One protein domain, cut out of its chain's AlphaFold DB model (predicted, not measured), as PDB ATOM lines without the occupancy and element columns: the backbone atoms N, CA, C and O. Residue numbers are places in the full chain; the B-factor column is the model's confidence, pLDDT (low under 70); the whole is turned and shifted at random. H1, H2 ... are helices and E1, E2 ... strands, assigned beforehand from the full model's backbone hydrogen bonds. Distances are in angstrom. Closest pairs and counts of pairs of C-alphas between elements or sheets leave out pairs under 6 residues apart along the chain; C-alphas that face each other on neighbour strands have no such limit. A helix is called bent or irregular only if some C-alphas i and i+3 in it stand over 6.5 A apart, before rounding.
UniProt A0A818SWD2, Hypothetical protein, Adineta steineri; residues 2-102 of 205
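AT A GLANCE: This is residues 2 to 102 of the 205 residues of the protein "Hypothetical protein" of Adineta steineri (UniProt A0A818SWD2). Two long helices, H3 and the bent H4, run lengthwise in opposite directions with a gap between them; short H1 lies in the gap at one end, packed mainly on H4b, and the strand hairpin E1 E2 joins them at the other, pointing to one side. The 101 printed residues hold, in order, H1, H2, H3, E1, E2 and H4: mostly helix, with one antiparallel sheet, E1 - E2. The outline is a rod of 61 by 28 by 28 A, only just loose, close to extended, with a radius of gyration of the C-alphas of 19.1 A.

HOW THE PARTS SIT: H1, residues 2 to 13, touches H4b, residues 79 to 101, at a shallow tilt of 22 degrees, the same way; the closest C-alphas, of Tyr 8 and Ala 91, are 5.4 A apart. With residue 2 alone H1 only just touches H3, residues 22 to 45, with 3 pairs of C-alphas within 8 A, the closest Ala 2 and Ser 28 at 7.2 A. H1 touches H2, residues 17 to 20, with residues 6 to 10 alone; the C-alphas of Gln 10 and Thr 17 are closest, 6.2 A apart. H3 and H4b are apart, but H3 is near H4a, residues 66 to 76. E1, residues 49 to 53, and E2, residues 59 to 63, form a hairpin, with N 50 and O 62 within hydrogen-bond range at 2.9 A. Every O i to N i+4 pair is within hydrogen-bond range in H1 and H4a, 18 of 20 in H3 and 17 of 19 in H4b; H2 is too short for one.

IN THESE COORDINATES: H1 begins at C-alpha 2 (13.296, 31.916, 11.194) and is 16.2 A long; H3 is 35.0 A. H4, residues 66 to 101, was assigned as one helix by its hydrogen bonds but is bent: C-alphas 76 and 79 are 7.0 A apart, and H4a, 15.3 A, and H4b, 34.6 A, stand at a shallow tilt of 32 degrees, only just short of steep. H4b ends at C-alpha 101 (24.802, 21.233, -13.369).

THE WHOLE: The C-alphas farthest apart, of Pro 55 and Gly 101, are 62.7 A apart. The printed part has no cut, and its links are tight. The pLDDT is under 70 in 22 residues, among them 11 to 18, 54 to 58 and 98 to 102.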
ATOM      1  N   ALA A   2      12.087  32.707  10.898       64.94
ATOM      2  CA  ALA A   2      13.296  31.916  11.194       64.94
ATOM      3  C   ALA A   2      13.444  30.661  10.305       64.94
ATOM      4  O   ALA A   2      14.530  30.357   9.814       64.94
ATOM      5  N   LEU A   3      12.322  29.999  10.009       70.12
ATOM      6  CA  LEU A   3      12.248  28.846   9.110       70.12
ATOM      7  C   LEU A   3      12.592  29.190   7.644       70.12
ATOM      8  O   LEU A   3      13.158  28.374   6.923       70.12
ATOM      9  N   ASN A   4      12.323  30.420   7.201       69.88
ATOM     10  CA  ASN A   4      12.660  30.886   5.849       69.88
ATOM     11  C   ASN A   4      14.150  31.193   5.721       69.88
ATOM     12  O   ASN A   4      14.769  30.853   4.714       69.88
ATOM     13  N   ILE A   5      14.733  31.783   6.766       69.00
ATOM     14  CA  ILE A   5      16.173  32.039   6.858       69.00
ATOM     15  C   ILE A   5      16.940  30.712   6.861       69.00
ATOM     16  O   ILE A   5      17.897  30.560   6.102       69.00
ATOM     17  N   SER A   6      16.495  29.730   7.656       70.06
ATOM     18  CA  SER A   6      17.143  28.415   7.718       70.06
ATOM     19  C   SER A   6      17.046  27.665   6.387       70.06
ATOM     20  O   SER A   6      18.044  27.106   5.933       70.06
ATOM     21  N   ARG A   7      15.894  27.712   5.703       70.19
ATOM     22  CA  ARG A   7      15.730  27.127   4.361       70.19
ATOM     23  C   ARG A   7      16.582  27.808   3.305       70.19
ATOM     24  O   ARG A   7      17.217  27.117   2.514       70.19
ATOM     25  N   TYR A   8      16.630  29.139   3.298       72.44
ATOM     26  CA  TYR A   8      17.502  29.886   2.394       72.44
ATOM     27  C   TYR A   8      18.965  29.457   2.567       72.44
ATOM     28  O   TYR A   8      19.638  29.132   1.590       72.44
ATOM     29  N   TRP A   9      19.435  29.365   3.812       69.69
ATOM     30  CA  TRP A   9      20.791  28.914   4.119       69.69
ATOM     31  C   TRP A   9      21.069  27.475   3.671       69.69
ATOM     32  O   TRP A   9      22.113  27.228   3.065       69.69
ATOM     33  N   GLN A  10      20.137  26.546   3.902       72.25
ATOM     34  CA  GLN A  10      20.249  25.157   3.434       72.25
ATOM     35  C   GLN A  10      20.335  25.069   1.910       72.25
ATOM     36  O   GLN A  10      21.120  24.293   1.377       72.25
ATOM     37  N   ILE A  11      19.552  25.882   1.200       69.19
ATOM     38  CA  ILE A  11      19.527  25.888  -0.265       69.19
ATOM     39  C   ILE A  11      20.821  26.471  -0.830       69.19
ATOM     40  O   ILE A  11      21.420  25.863  -1.715       69.19
ATOM     41  N   VAL A  12      21.252  27.629  -0.323       67.94
ATOM     42  CA  VAL A  12      22.351  28.404  -0.914       67.94
ATOM     43  C   VAL A  12      23.722  27.880  -0.512       67.94
ATOM     44  O   VAL A  12      24.603  27.758  -1.357       67.94
ATOM     45  N   ARG A  13      23.929  27.564   0.770       68.50
ATOM     46  CA  ARG A  13      25.255  27.170   1.273       68.50
ATOM     47  C   ARG A  13      25.418  25.662   1.457       68.50
ATOM     48  O   ARG A  13      26.514  25.216   1.772       68.50
ATOM     49  N   ASN A  14      24.339  24.890   1.295       65.19
ATOM     50  CA  ASN A  14      24.292  23.455   1.571       65.19
ATOM     51  C   ASN A  14      24.852  23.001   2.949       65.19
ATOM     52  O   ASN A  14      25.357  21.879   3.015       65.19
ATOM     53  N   PRO A  15      24.810  23.786   4.053       64.00
ATOM     54  CA  PRO A  15      25.242  23.282   5.346       64.00
ATOM     55  C   PRO A  15      24.074  22.581   6.041       64.00
ATOM     56  O   PRO A  15      22.894  22.860   5.786       64.00
ATOM     57  N   ASN A  16      24.379  21.729   7.012       67.88
ATOM     58  CA  ASN A  16      23.358  21.286   7.946       67.88
ATOM     59  C   ASN A  16      23.121  22.417   8.961       67.88
ATOM     60  O   ASN A  16      23.615  22.395  10.080       67.88
ATOM     61  N   THR A  17      22.354  23.441   8.567       63.59
ATOM     62  CA  THR A  17      22.189  24.695   9.334       63.59
ATOM     63  C   THR A  17      21.752  24.465  10.784       63.59
ATOM     64  O   THR A  17      22.116  25.229  11.674       63.59
ATOM     65  N   TYR A  18      21.008  23.387  11.040       67.25
ATOM     66  CA  TYR A  18      20.546  23.017  12.378       67.25
ATOM     67  C   TYR A  18      21.643  22.469  13.300       67.25
ATOM     68  O   TYR A  18      21.497  22.572  14.517       67.25
ATOM     69  N   THR A  19      22.718  21.888  12.762       72.94
ATOM     70  CA  THR A  19      23.894  21.493  13.555       72.94
ATOM     71  C   THR A  19      24.879  22.643  13.662       72.94
ATOM     72  O   THR A  19      25.323  22.959  14.763       72.94
ATOM     73  N   ASP A  20      25.136  23.324  12.549       77.06
ATOM     74  CA  ASP A  20      26.240  24.283  12.447       77.06
ATOM     75  C   ASP A  20      25.897  25.614  13.135       77.06
ATOM     76  O   ASP A  20      26.740  26.236  13.775       77.06
ATOM     77  N   HIS A  21      24.621  26.018  13.093       78.62
ATOM     78  CA  HIS A  21      24.131  27.270  13.682       78.62
ATOM     79  C   HIS A  21      23.104  27.046  14.792       78.62
ATOM     80  O   HIS A  21      22.264  27.909  15.056       78.62
ATOM     81  N   ARG A  22      23.184  25.909  15.496       78.69
ATOM     82  CA  ARG A  22      22.237  25.540  16.562       78.69
ATOM     83  C   ARG A  22      22.029  26.655  17.592       78.69
ATOM     84  O   ARG A  22      20.891  26.960  17.931       78.69
ATOM     85  N   LYS A  23      23.117  27.277  18.067       81.25
ATOM     86  CA  LYS A  23      23.056  28.372  19.053       81.25
ATOM     87  C   LYS A  23      22.258  29.561  18.519       81.25
ATOM     88  O   LYS A  23      21.390  30.066  19.214       81.25
ATOM     89  N   MET A  24      22.504  29.954  17.271       78.69
ATOM     90  CA  MET A  24      21.822  31.084  16.640       78.69
ATOM     91  C   MET A  24      20.325  30.817  16.457       78.69
ATOM     92  O   MET A  24      19.510  31.705  16.684       78.69
ATOM     93  N   ILE A  25      19.953  29.578  16.113       79.44
ATOM     94  CA  ILE A  25      18.548  29.168  15.998       79.44
ATOM     95  C   ILE A  25      17.857  29.241  17.362       79.44
ATOM     96  O   ILE A  25      16.807  29.870  17.465       79.44
ATOM     97  N   ILE A  26      18.462  28.679  18.413       82.12
ATOM     98  CA  ILE A  26      17.905  28.737  19.776       82.12
ATOM     99  C   ILE A  26      17.737  30.189  20.223       82.12
ATOM    100  O   ILE A  26      16.663  30.572  20.673       82.12
ATOM    101  N   VAL A  27      18.772  31.011  20.034       85.50
ATOM    102  CA  VAL A  27      18.730  32.439  20.358       85.50
ATOM    103  C   VAL A  27      17.600  33.133  19.596       85.50
ATOM    104  O   VAL A  27      16.830  33.864  20.206       85.50
ATOM    105  N   SER A  28      17.415  32.853  18.303       79.69
ATOM    106  CA  SER A  28      16.309  33.435  17.532       79.69
ATOM    107  C   SER A  28      14.928  33.018  18.055       79.69
ATOM    108  O   SER A  28      14.024  33.852  18.111       79.69
ATOM    109  N   CYS A  29      14.769  31.768  18.504       82.06
ATOM    110  CA  CYS A  29      13.525  31.280  19.102       82.06
ATOM    111  C   CYS A  29      13.213  31.951  20.446       82.06
ATOM    112  O   CYS A  29      12.043  32.098  20.771       82.06
ATOM    113  N   VAL A  30      14.232  32.368  21.204       86.88
ATOM    114  CA  VAL A  30      14.066  33.052  22.499       86.88
ATOM    115  C   VAL A  30      13.891  34.564  22.326       86.88
ATOM    116  O   VAL A  30      13.052  35.168  22.983       86.88
ATOM    117  N   ILE A  31      14.644  35.186  21.416       87.62
ATOM    118  CA  ILE A  31      14.588  36.635  21.182       87.62
ATOM    119  C   ILE A  31      13.263  37.045  20.540       87.62
ATOM    120  O   ILE A  31      12.702  38.067  20.917       87.62
ATOM    121  N   THR A  32      12.743  36.264  19.590       84.00
ATOM    122  CA  THR A  32      11.503  36.614  18.875       84.00
ATOM    123  C   THR A  32      10.317  36.892  19.816       84.00
ATOM    124  O   THR A  32       9.750  37.979  19.712       84.00
ATOM    125  N   PRO A  33       9.944  36.002  20.759       85.69
ATOM    126  CA  PRO A  33       8.849  36.287  21.689       85.69
ATOM    127  C   PRO A  33       9.168  37.456  22.625       85.69
ATOM    128  O   PRO A  33       8.270  38.221  22.962       85.69
ATOM    129  N   PHE A  34      10.438  37.649  22.997       89.06
ATOM    130  CA  PHE A  34      10.845  38.779  23.830       89.06
ATOM    131  C   PHE A  34      10.653  40.122  23.111       89.06
ATOM    132  O   PHE A  34      10.133  41.064  23.699       89.06
ATOM    133  N   LEU A  35      10.991  40.201  21.820       87.25
ATOM    134  CA  LEU A  35      10.744  41.390  20.995       87.25
ATOM    135  C   LEU A  35       9.248  41.690  20.854       87.25
ATOM    136  O   LEU A  35       8.852  42.850  20.943       87.25
ATOM    137  N   VAL A  36       8.417  40.658  20.672       86.75
ATOM    138  CA  VAL A  36       6.954  40.819  20.639       86.75
ATOM    139  C   VAL A  36       6.440  41.343  21.980       86.75
ATOM    140  O   VAL A  36       5.675  42.303  22.001       86.75
ATOM    141  N   ALA A  37       6.904  40.778  23.098       86.88
ATOM    142  CA  ALA A  37       6.521  41.229  24.433       86.88
ATOM    143  C   ALA A  37       6.931  42.686  24.694       86.88
ATOM    144  O   ALA A  37       6.114  43.469  25.168       86.88
ATOM    145  N   ILE A  38       8.157  43.080  24.327       89.44
ATOM    146  CA  ILE A  38       8.615  44.474  24.429       89.44
ATOM    147  C   ILE A  38       7.706  45.402  23.620       89.44
ATOM    148  O   ILE A  38       7.293  46.439  24.132       89.44
ATOM    149  N   ASN A  39       7.374  45.034  22.379       86.06
ATOM    150  CA  ASN A  39       6.501  45.842  21.531       86.06
ATOM    151  C   ASN A  39       5.126  46.061  22.185       86.06
ATOM    152  O   ASN A  39       4.641  47.189  22.226       86.06
ATOM    153  N   LEU A  40       4.536  45.011  22.766       84.00
ATOM    154  CA  LEU A  40       3.264  45.109  23.489       84.00
ATOM    155  C   LEU A  40       3.372  45.978  24.752       84.00
ATOM    156  O   LEU A  40       2.502  46.808  24.999       84.00
ATOM    157  N   ILE A  41       4.452  45.841  25.528       87.81
ATOM    158  CA  ILE A  41       4.686  46.650  26.737       87.81
ATOM    159  C   ILE A  41       4.805  48.134  26.384       87.81
ATOM    160  O   ILE A  41       4.211  48.972  27.061       87.81
ATOM    161  N   ILE A  42       5.547  48.466  25.325       87.88
ATOM    162  CA  ILE A  42       5.680  49.842  24.833       87.88
ATOM    163  C   ILE A  42       4.299  50.381  24.458       87.88
ATOM    164  O   ILE A  42       3.901  51.432  24.952       87.88
ATOM    165  N   GLN A  43       3.534  49.641  23.654       86.00
ATOM    166  CA  GLN A  43       2.207  50.081  23.216       86.00
ATOM    167  C   GLN A  43       1.257  50.336  24.383       86.00
ATOM    168  O   GLN A  43       0.575  51.361  24.408       86.00
ATOM    169  N   GLN A  44       1.272  49.461  25.389       85.12
ATOM    170  CA  GLN A  44       0.466  49.647  26.586       85.12
ATOM    171  C   GLN A  44       0.935  50.851  27.417       85.12
ATOM    172  O   GLN A  44       0.109  51.620  27.901       85.12
ATOM    173  N   SER A  45       2.250  51.046  27.559       87.19
ATOM    174  CA  SER A  45       2.831  52.129  28.369       87.19
ATOM    175  C   SER A  45       2.547  53.517  27.792       87.19
ATOM    176  O   SER A  45       2.392  54.474  28.544       87.19
ATOM    177  N   PHE A  46       2.462  53.631  26.463       87.00
ATOM    178  CA  PHE A  46       2.160  54.886  25.771       87.00
ATOM    179  C   PHE A  46       0.663  55.086  25.471       87.00
ATOM    180  O   PHE A  46       0.303  56.075  24.834       87.00
ATOM    181  N   GLY A  47      -0.216  54.170  25.900       83.50
ATOM    182  CA  GLY A  47      -1.655  54.252  25.607       83.50
ATOM    183  C   GLY A  47      -1.976  54.129  24.112       83.50
ATOM    184  O   GLY A  47      -2.932  54.717  23.611       83.50
ATOM    185  N   TRP A  48      -1.143  53.409  23.366       86.06
ATOM    186  CA  TRP A  48      -1.292  53.196  21.924       86.06
ATOM    187  C   TRP A  48      -2.287  52.080  21.595       86.06
ATOM    188  O   TRP A  48      -2.864  52.061  20.509       86.06
ATOM    189  N   SER A  49      -2.504  51.179  22.548       82.31
ATOM    190  CA  SER A  49      -3.451  50.076  22.467       82.31
ATOM    191  C   SER A  49      -4.362  50.067  23.688       82.31
ATOM    192  O   SER A  49      -3.894  50.253  24.813       82.31
ATOM    193  N   VAL A  50      -5.647  49.797  23.477       79.75
ATOM    194  CA  VAL A  50      -6.626  49.579  24.543       79.75
ATOM    195  C   VAL A  50      -7.130  48.150  24.442       79.75
ATOM    196  O   VAL A  50      -7.552  47.696  23.379       79.75
ATOM    197  N   LEU A  51      -7.072  47.437  25.565       77.00
ATOM    198  CA  LEU A  51      -7.646  46.107  25.682       77.00
ATOM    199  C   LEU A  51      -9.099  46.249  26.134       77.00
ATOM    200  O   LEU A  51      -9.354  46.777  27.217       77.00
ATOM    201  N   TYR A  52     -10.038  45.768  25.330       74.94
ATOM    202  CA  TYR A  52     -11.448  45.722  25.703       74.94
ATOM    203  C   TYR A  52     -11.950  44.283  25.651       74.94
ATOM    204  O   TYR A  52     -11.558  43.469  24.813       74.94
ATOM    205  N   SER A  53     -12.806  43.960  26.613       70.56
ATOM    206  CA  SER A  53     -13.424  42.650  26.745       70.56
ATOM    207  C   SER A  53     -14.907  42.802  26.471       70.56
ATOM    208  O   SER A  53     -15.612  43.461  27.233       70.56
ATOM    209  N   ILE A  54     -15.390  42.152  25.418       67.31
ATOM    210  CA  ILE A  54     -16.826  41.986  25.205       67.31
ATOM    211  C   ILE A  54     -17.263  40.761  26.031       67.31
ATOM    212  O   ILE A  54     -16.653  39.697  25.894       67.31
ATOM    213  N   PRO A  55     -18.270  40.867  26.919       50.50
ATOM    214  CA  PRO A  55     -18.749  39.732  27.707       50.50
ATOM    215  C   PRO A  55     -19.138  38.549  26.807       50.50
ATOM    216  O   PRO A  55     -19.955  38.700  25.904       50.50
ATOM    217  N   GLY A  56     -18.546  37.373  27.044       58.03
ATOM    218  CA  GLY A  56     -18.759  36.173  26.219       58.03
ATOM    219  C   GLY A  56     -17.855  36.054  24.982       58.03
ATOM    220  O   GLY A  56     -18.015  35.109  24.214       58.03
ATOM    221  N   SER A  57     -16.897  36.967  24.799       61.72
ATOM    222  CA  SER A  57     -15.918  36.983  23.703       61.72
ATOM    223  C   SER A  57     -14.479  36.971  24.233       61.72
ATOM    224  O   SER A  57     -14.219  37.236  25.406       61.72
ATOM    225  N   SER A  58     -13.526  36.674  23.350       65.75
ATOM    226  CA  SER A  58     -12.101  36.934  23.559       65.75
ATOM    227  C   SER A  58     -11.811  38.434  23.725       65.75
ATOM    228  O   SER A  58     -12.524  39.274  23.168       65.75
ATOM    229  N   CYS A  59     -10.762  38.764  24.491       70.62
ATOM    230  CA  CYS A  59     -10.235  40.127  24.600       70.62
ATOM    231  C   CYS A  59      -9.702  40.602  23.246       70.62
ATOM    232  O   CYS A  59      -8.867  39.920  22.649       70.62
ATOM    233  N   ASN A  60     -10.125  41.791  22.824       70.00
ATOM    234  CA  ASN A  60      -9.652  42.432  21.603       70.00
ATOM    235  C   ASN A  60      -8.763  43.635  21.931       70.00
ATOM    236  O   ASN A  60      -8.851  44.241  23.003       70.00
ATOM    237  N   VAL A  61      -7.875  43.950  20.990       75.06
ATOM    238  CA  VAL A  61      -6.974  45.102  21.051       75.06
ATOM    239  C   VAL A  61      -7.445  46.099  20.001       75.06
ATOM    240  O   VAL A  61      -7.410  45.775  18.817       75.06
ATOM    241  N   SER A  62      -7.850  47.295  20.425       77.69
ATOM    242  CA  SER A  62      -8.089  48.426  19.520       77.69
ATOM    243  C   SER A  62      -6.942  49.426  19.650       77.69
ATOM    244  O   SER A  62      -6.333  49.575  20.718       77.69
ATOM    245  N   PHE A  63      -6.598  50.077  18.540       80.69
ATOM    246  CA  PHE A  63      -5.509  51.044  18.472       80.69
ATOM    247  C   PHE A  63      -6.064  52.460  18.542       80.69
ATOM    248  O   PHE A  63      -6.997  52.813  17.832       80.69
ATOM    249  N   THR A  64      -5.448  53.309  19.361       82.19
ATOM    250  CA  THR A  64      -5.979  54.655  19.619       82.19
ATOM    251  C   THR A  64      -5.847  55.607  18.434       82.19
ATOM    252  O   THR A  64      -6.552  56.608  18.370       82.19
ATOM    253  N   ASN A  65      -4.926  55.329  17.507       82.94
ATOM    254  CA  ASN A  65      -4.571  56.229  16.417       82.94
ATOM    255  C   ASN A  65      -4.224  55.455  15.135       82.94
ATOM    256  O   ASN A  65      -3.495  54.461  15.176       82.94
ATOM    257  N   ILE A  66      -4.631  55.986  13.975       82.44
ATOM    258  CA  ILE A  66      -4.317  55.417  12.650       82.44
ATOM    259  C   ILE A  66      -2.795  55.254  12.429       82.44
ATOM    260  O   ILE A  66      -2.375  54.189  11.974       82.44
ATOM    261  N   PRO A  67      -1.919  56.222  12.782       84.62
ATOM    262  CA  PRO A  67      -0.468  56.031  12.672       84.62
ATOM    263  C   PRO A  67       0.071  54.816  13.440       84.62
ATOM    264  O   PRO A  67       0.941  54.104  12.940       84.62
ATOM    265  N   VAL A  68      -0.460  54.551  14.638       83.62
ATOM    266  CA  VAL A  68      -0.071  53.400  15.468       83.62
ATOM    267  C   VAL A  68      -0.530  52.095  14.820       83.62
ATOM    268  O   VAL A  68       0.225  51.125  14.771       83.62
ATOM    269  N   GLN A  69      -1.749  52.081  14.283       82.38
ATOM    270  CA  GLN A  69      -2.298  50.947  13.544       82.38
ATOM    271  C   GLN A  69      -1.436  50.620  12.312       82.38
ATOM    272  O   GLN A  69      -1.011  49.480  12.136       82.38
ATOM    273  N   VAL A  70      -1.073  51.630  11.510       84.44
ATOM    274  CA  VAL A  70      -0.186  51.477  10.339       84.44
ATOM    275  C   VAL A  70       1.208  50.982  10.739       84.44
ATOM    276  O   VAL A  70       1.772  50.109  10.071       84.44
ATOM    277  N   TRP A  71       1.769  51.495  11.837       85.06
ATOM    278  CA  TRP A  71       3.048  51.034  12.380       85.06
ATOM    279  C   TRP A  71       3.002  49.550  12.768       85.06
ATOM    280  O   TRP A  71       3.866  48.771  12.356       85.06
ATOM    281  N   ASN A  72       1.957  49.139  13.490       83.06
ATOM    282  CA  ASN A  72       1.759  47.751  13.897       83.06
ATOM    283  C   ASN A  72       1.590  46.813  12.703       83.06
ATOM    284  O   ASN A  72       2.281  45.795  12.628       83.06
ATOM    285  N   ILE A  73       0.758  47.188  11.728       84.81
ATOM    286  CA  ILE A  73       0.603  46.452  10.468       84.81
ATOM    287  C   ILE A  73       1.955  46.298   9.771       84.81
ATOM    288  O   ILE A  73       2.318  45.213   9.312       84.81
ATOM    289  N   SER A  74       2.741  47.369   9.715       86.25
ATOM    290  CA  SER A  74       4.029  47.353   9.028       86.25
ATOM    291  C   SER A  74       5.008  46.375   9.679       86.25
ATOM    292  O   SER A  74       5.627  45.571   8.981       86.25
ATOM    293  N   ILE A  75       5.122  46.400  11.009       84.69
ATOM    294  CA  ILE A  75       6.080  45.571  11.754       84.69
ATOM    295  C   ILE A  75       5.635  44.116  11.872       84.69
ATOM    296  O   ILE A  75       6.463  43.218  11.721       84.69
ATOM    297  N   ILE A  76       4.357  43.870  12.155       81.75
ATOM    298  CA  ILE A  76       3.843  42.527  12.451       81.75
ATOM    299  C   ILE A  76       3.528  41.767  11.159       81.75
ATOM    300  O   ILE A  76       3.745  40.556  11.091       81.75
ATOM    301  N   LEU A  77       3.059  42.469  10.122       84.06
ATOM    302  CA  LEU A  77       2.551  41.852   8.900       84.06
ATOM    303  C   LEU A  77       3.453  42.115   7.689       84.06
ATOM    304  O   LEU A  77       4.031  41.181   7.130       84.06
ATOM    305  N   VAL A  78       3.606  43.376   7.279       86.88
ATOM    306  CA  VAL A  78       4.215  43.718   5.979       86.88
ATOM    307  C   VAL A  78       5.694  43.346   5.930       86.88
ATOM    308  O   VAL A  78       6.116  42.614   5.032       86.88
ATOM    309  N   ILE A  79       6.491  43.805   6.897       87.19
ATOM    310  CA  ILE A  79       7.938  43.560   6.931       87.19
ATOM    311  C   ILE A  79       8.242  42.050   6.972       87.19
ATOM    312  O   ILE A  79       9.029  41.585   6.135       87.19
ATOM    313  N   PRO A  80       7.615  41.242   7.854       83.75
ATOM    314  CA  PRO A  80       7.845  39.803   7.890       83.75
ATOM    315  C   PRO A  80       7.464  39.077   6.600       83.75
ATOM    316  O   PRO A  80       8.181  38.156   6.187       83.75
ATOM    317  N   ILE A  81       6.372  39.487   5.950       85.38
ATOM    318  CA  ILE A  81       5.924  38.916   4.676       85.38
ATOM    319  C   ILE A  81       6.915  39.253   3.560       85.38
ATOM    320  O   ILE A  81       7.407  38.343   2.889       85.38
ATOM    321  N   VAL A  82       7.268  40.530   3.393       87.56
ATOM    322  CA  VAL A  82       8.181  40.990   2.334       87.56
ATOM    323  C   VAL A  82       9.542  40.314   2.461       87.56
ATOM    324  O   VAL A  82      10.031  39.715   1.504       87.56
ATOM    325  N   LEU A  83      10.134  40.317   3.656       85.06
ATOM    326  CA  LEU A  83      11.419  39.657   3.898       85.06
ATOM    327  C   LEU A  83      11.345  38.143   3.644       85.06
ATOM    328  O   LEU A  83      12.285  37.560   3.099       85.06
ATOM    329  N   SER A  84      10.229  37.502   3.996       83.88
ATOM    330  CA  SER A  84      10.001  36.084   3.712       83.88
ATOM    331  C   SER A  84       9.972  35.808   2.205       83.88
ATOM    332  O   SER A  84      10.693  34.923   1.739       83.88
ATOM    333  N   PHE A  85       9.246  36.614   1.425       84.62
ATOM    334  CA  PHE A  85       9.243  36.518  -0.035       84.62
ATOM    335  C   PHE A  85      10.611  36.808  -0.655       84.62
ATOM    336  O   PHE A  85      11.028  36.077  -1.551       84.62
ATOM    337  N   CYS A  86      11.350  37.807  -0.171       84.38
ATOM    338  CA  CYS A  86      12.697  38.099  -0.664       84.38
ATOM    339  C   CYS A  86      13.652  36.913  -0.462       84.38
ATOM    340  O   CYS A  86      14.406  36.558  -1.373       84.38
ATOM    341  N   LEU A  87      13.619  36.276   0.713       81.94
ATOM    342  CA  LEU A  87      14.436  35.093   1.006       81.94
ATOM    343  C   LEU A  87      14.056  33.908   0.117       81.94
ATOM    344  O   LEU A  87      14.940  33.239  -0.424       81.94
ATOM    345  N   LEU A  88      12.755  33.680  -0.078       81.50
ATOM    346  CA  LEU A  88      12.266  32.662  -1.001       81.50
ATOM    347  C   LEU A  88      12.720  32.928  -2.427       81.50
ATOM    348  O   LEU A  88      13.286  32.043  -3.057       81.50
ATOM    349  N   PHE A  89      12.517  34.144  -2.926       82.44
ATOM    350  CA  PHE A  89      12.897  34.524  -4.278       82.44
ATOM    351  C   PHE A  89      14.392  34.296  -4.521       82.44
ATOM    352  O   PHE A  89      14.772  33.690  -5.522       82.44
ATOM    353  N   ARG A  90      15.251  34.695  -3.574       81.00
ATOM    354  CA  ARG A  90      16.695  34.436  -3.664       81.00
ATOM    355  C   ARG A  90      17.018  32.941  -3.645       81.00
ATOM    356  O   ARG A  90      17.869  32.506  -4.419       81.00
ATOM    357  N   ALA A  91      16.341  32.153  -2.808       77.00
ATOM    358  CA  ALA A  91      16.489  30.699  -2.804       77.00
ATOM    359  C   ALA A  91      16.072  30.077  -4.150       77.00
ATOM    360  O   ALA A  91      16.803  29.250  -4.692       77.00
ATOM    361  N   PHE A  92      14.945  30.504  -4.721       78.56
ATOM    362  CA  PHE A  92      14.450  30.045  -6.021       78.56
ATOM    363  C   PHE A  92      15.381  30.417  -7.176       78.56
ATOM    364  O   PHE A  92      15.681  29.571  -8.016       78.56
ATOM    365  N   ARG A  93      15.892  31.651  -7.202       80.50
ATOM    366  CA  ARG A  93      16.868  32.094  -8.209       80.50
ATOM    367  C   ARG A  93      18.157  31.280  -8.132       80.50
ATOM    368  O   ARG A  93      18.671  30.850  -9.158       80.50
ATOM    369  N   PHE A  94      18.644  31.004  -6.922       76.69
ATOM    370  CA  PHE A  94      19.801  30.131  -6.732       76.69
ATOM    371  C   PHE A  94      19.528  28.709  -7.242       76.69
ATOM    372  O   PHE A  94      20.342  28.138  -7.962       76.69
ATOM    373  N   LEU A  95      18.355  28.155  -6.928       73.69
ATOM    374  CA  LEU A  95      17.924  26.843  -7.412       73.69
ATOM    375  C   LEU A  95      17.906  26.755  -8.941       73.69
ATOM    376  O   LEU A  95      18.420  25.781  -9.483       73.69
ATOM    377  N   GLN A  96      17.362  27.761  -9.626       73.81
ATOM    378  CA  GLN A  96      17.326  27.810 -11.091       73.81
ATOM    379  C   GLN A  96      18.734  27.820 -11.697       73.81
ATOM    380  O   GLN A  96      19.013  27.049 -12.611       73.81
ATOM    381  N   ASN A  97      19.636  28.633 -11.143       72.56
ATOM    382  CA  ASN A  97      21.000  28.765 -11.658       72.56
ATOM    383  C   ASN A  97      21.842  27.500 -11.438       72.56
ATOM    384  O   ASN A  97      22.707  27.178 -12.247       72.56
ATOM    385  N   VAL A  98      21.600  26.766 -10.350       68.38
ATOM    386  CA  VAL A  98      22.413  25.599  -9.981       68.38
ATOM    387  C   VAL A  98      21.837  24.284 -10.537       68.38
ATOM    388  O   VAL A  98      22.577  23.321 -10.743       68.38
ATOM    389  N   GLN A  99      20.536  24.223 -10.853       60.44
ATOM    390  CA  GLN A  99      19.896  23.040 -11.449       60.44
ATOM    391  C   GLN A  99      20.488  22.618 -12.801       60.44
ATOM    392  O   GLN A  99      20.375  21.443 -13.149       60.44
ATOM    393  N   ALA A 100      21.154  23.523 -13.523       57.31
ATOM    394  CA  ALA A 100      21.790  23.232 -14.806       57.31
ATOM    395  C   ALA A 100      22.981  22.249 -14.714       57.31
ATOM    396  O   ALA A 100      23.335  21.649 -15.722       57.31
ATOM    397  N   GLY A 101      23.577  22.040 -13.528       57.62
ATOM    398  CA  GLY A 101      24.802  21.233 -13.369       57.62
ATOM    399  C   GLY A 101      24.804  20.218 -12.219       57.62
ATOM    400  O   GLY A 101      25.867  19.742 -11.830       57.62
ATOM    401  N   GLN A 102      23.653  19.900 -11.615       63.09
ATOM    402  CA  GLN A 102      23.600  19.058 -10.410       63.09
ATOM    403  C   GLN A 102      23.237  17.585 -10.651       63.09
ATOM    404  O   GLN A 102      22.333  17.259 -11.416       63.09
TER     405      GLN A 102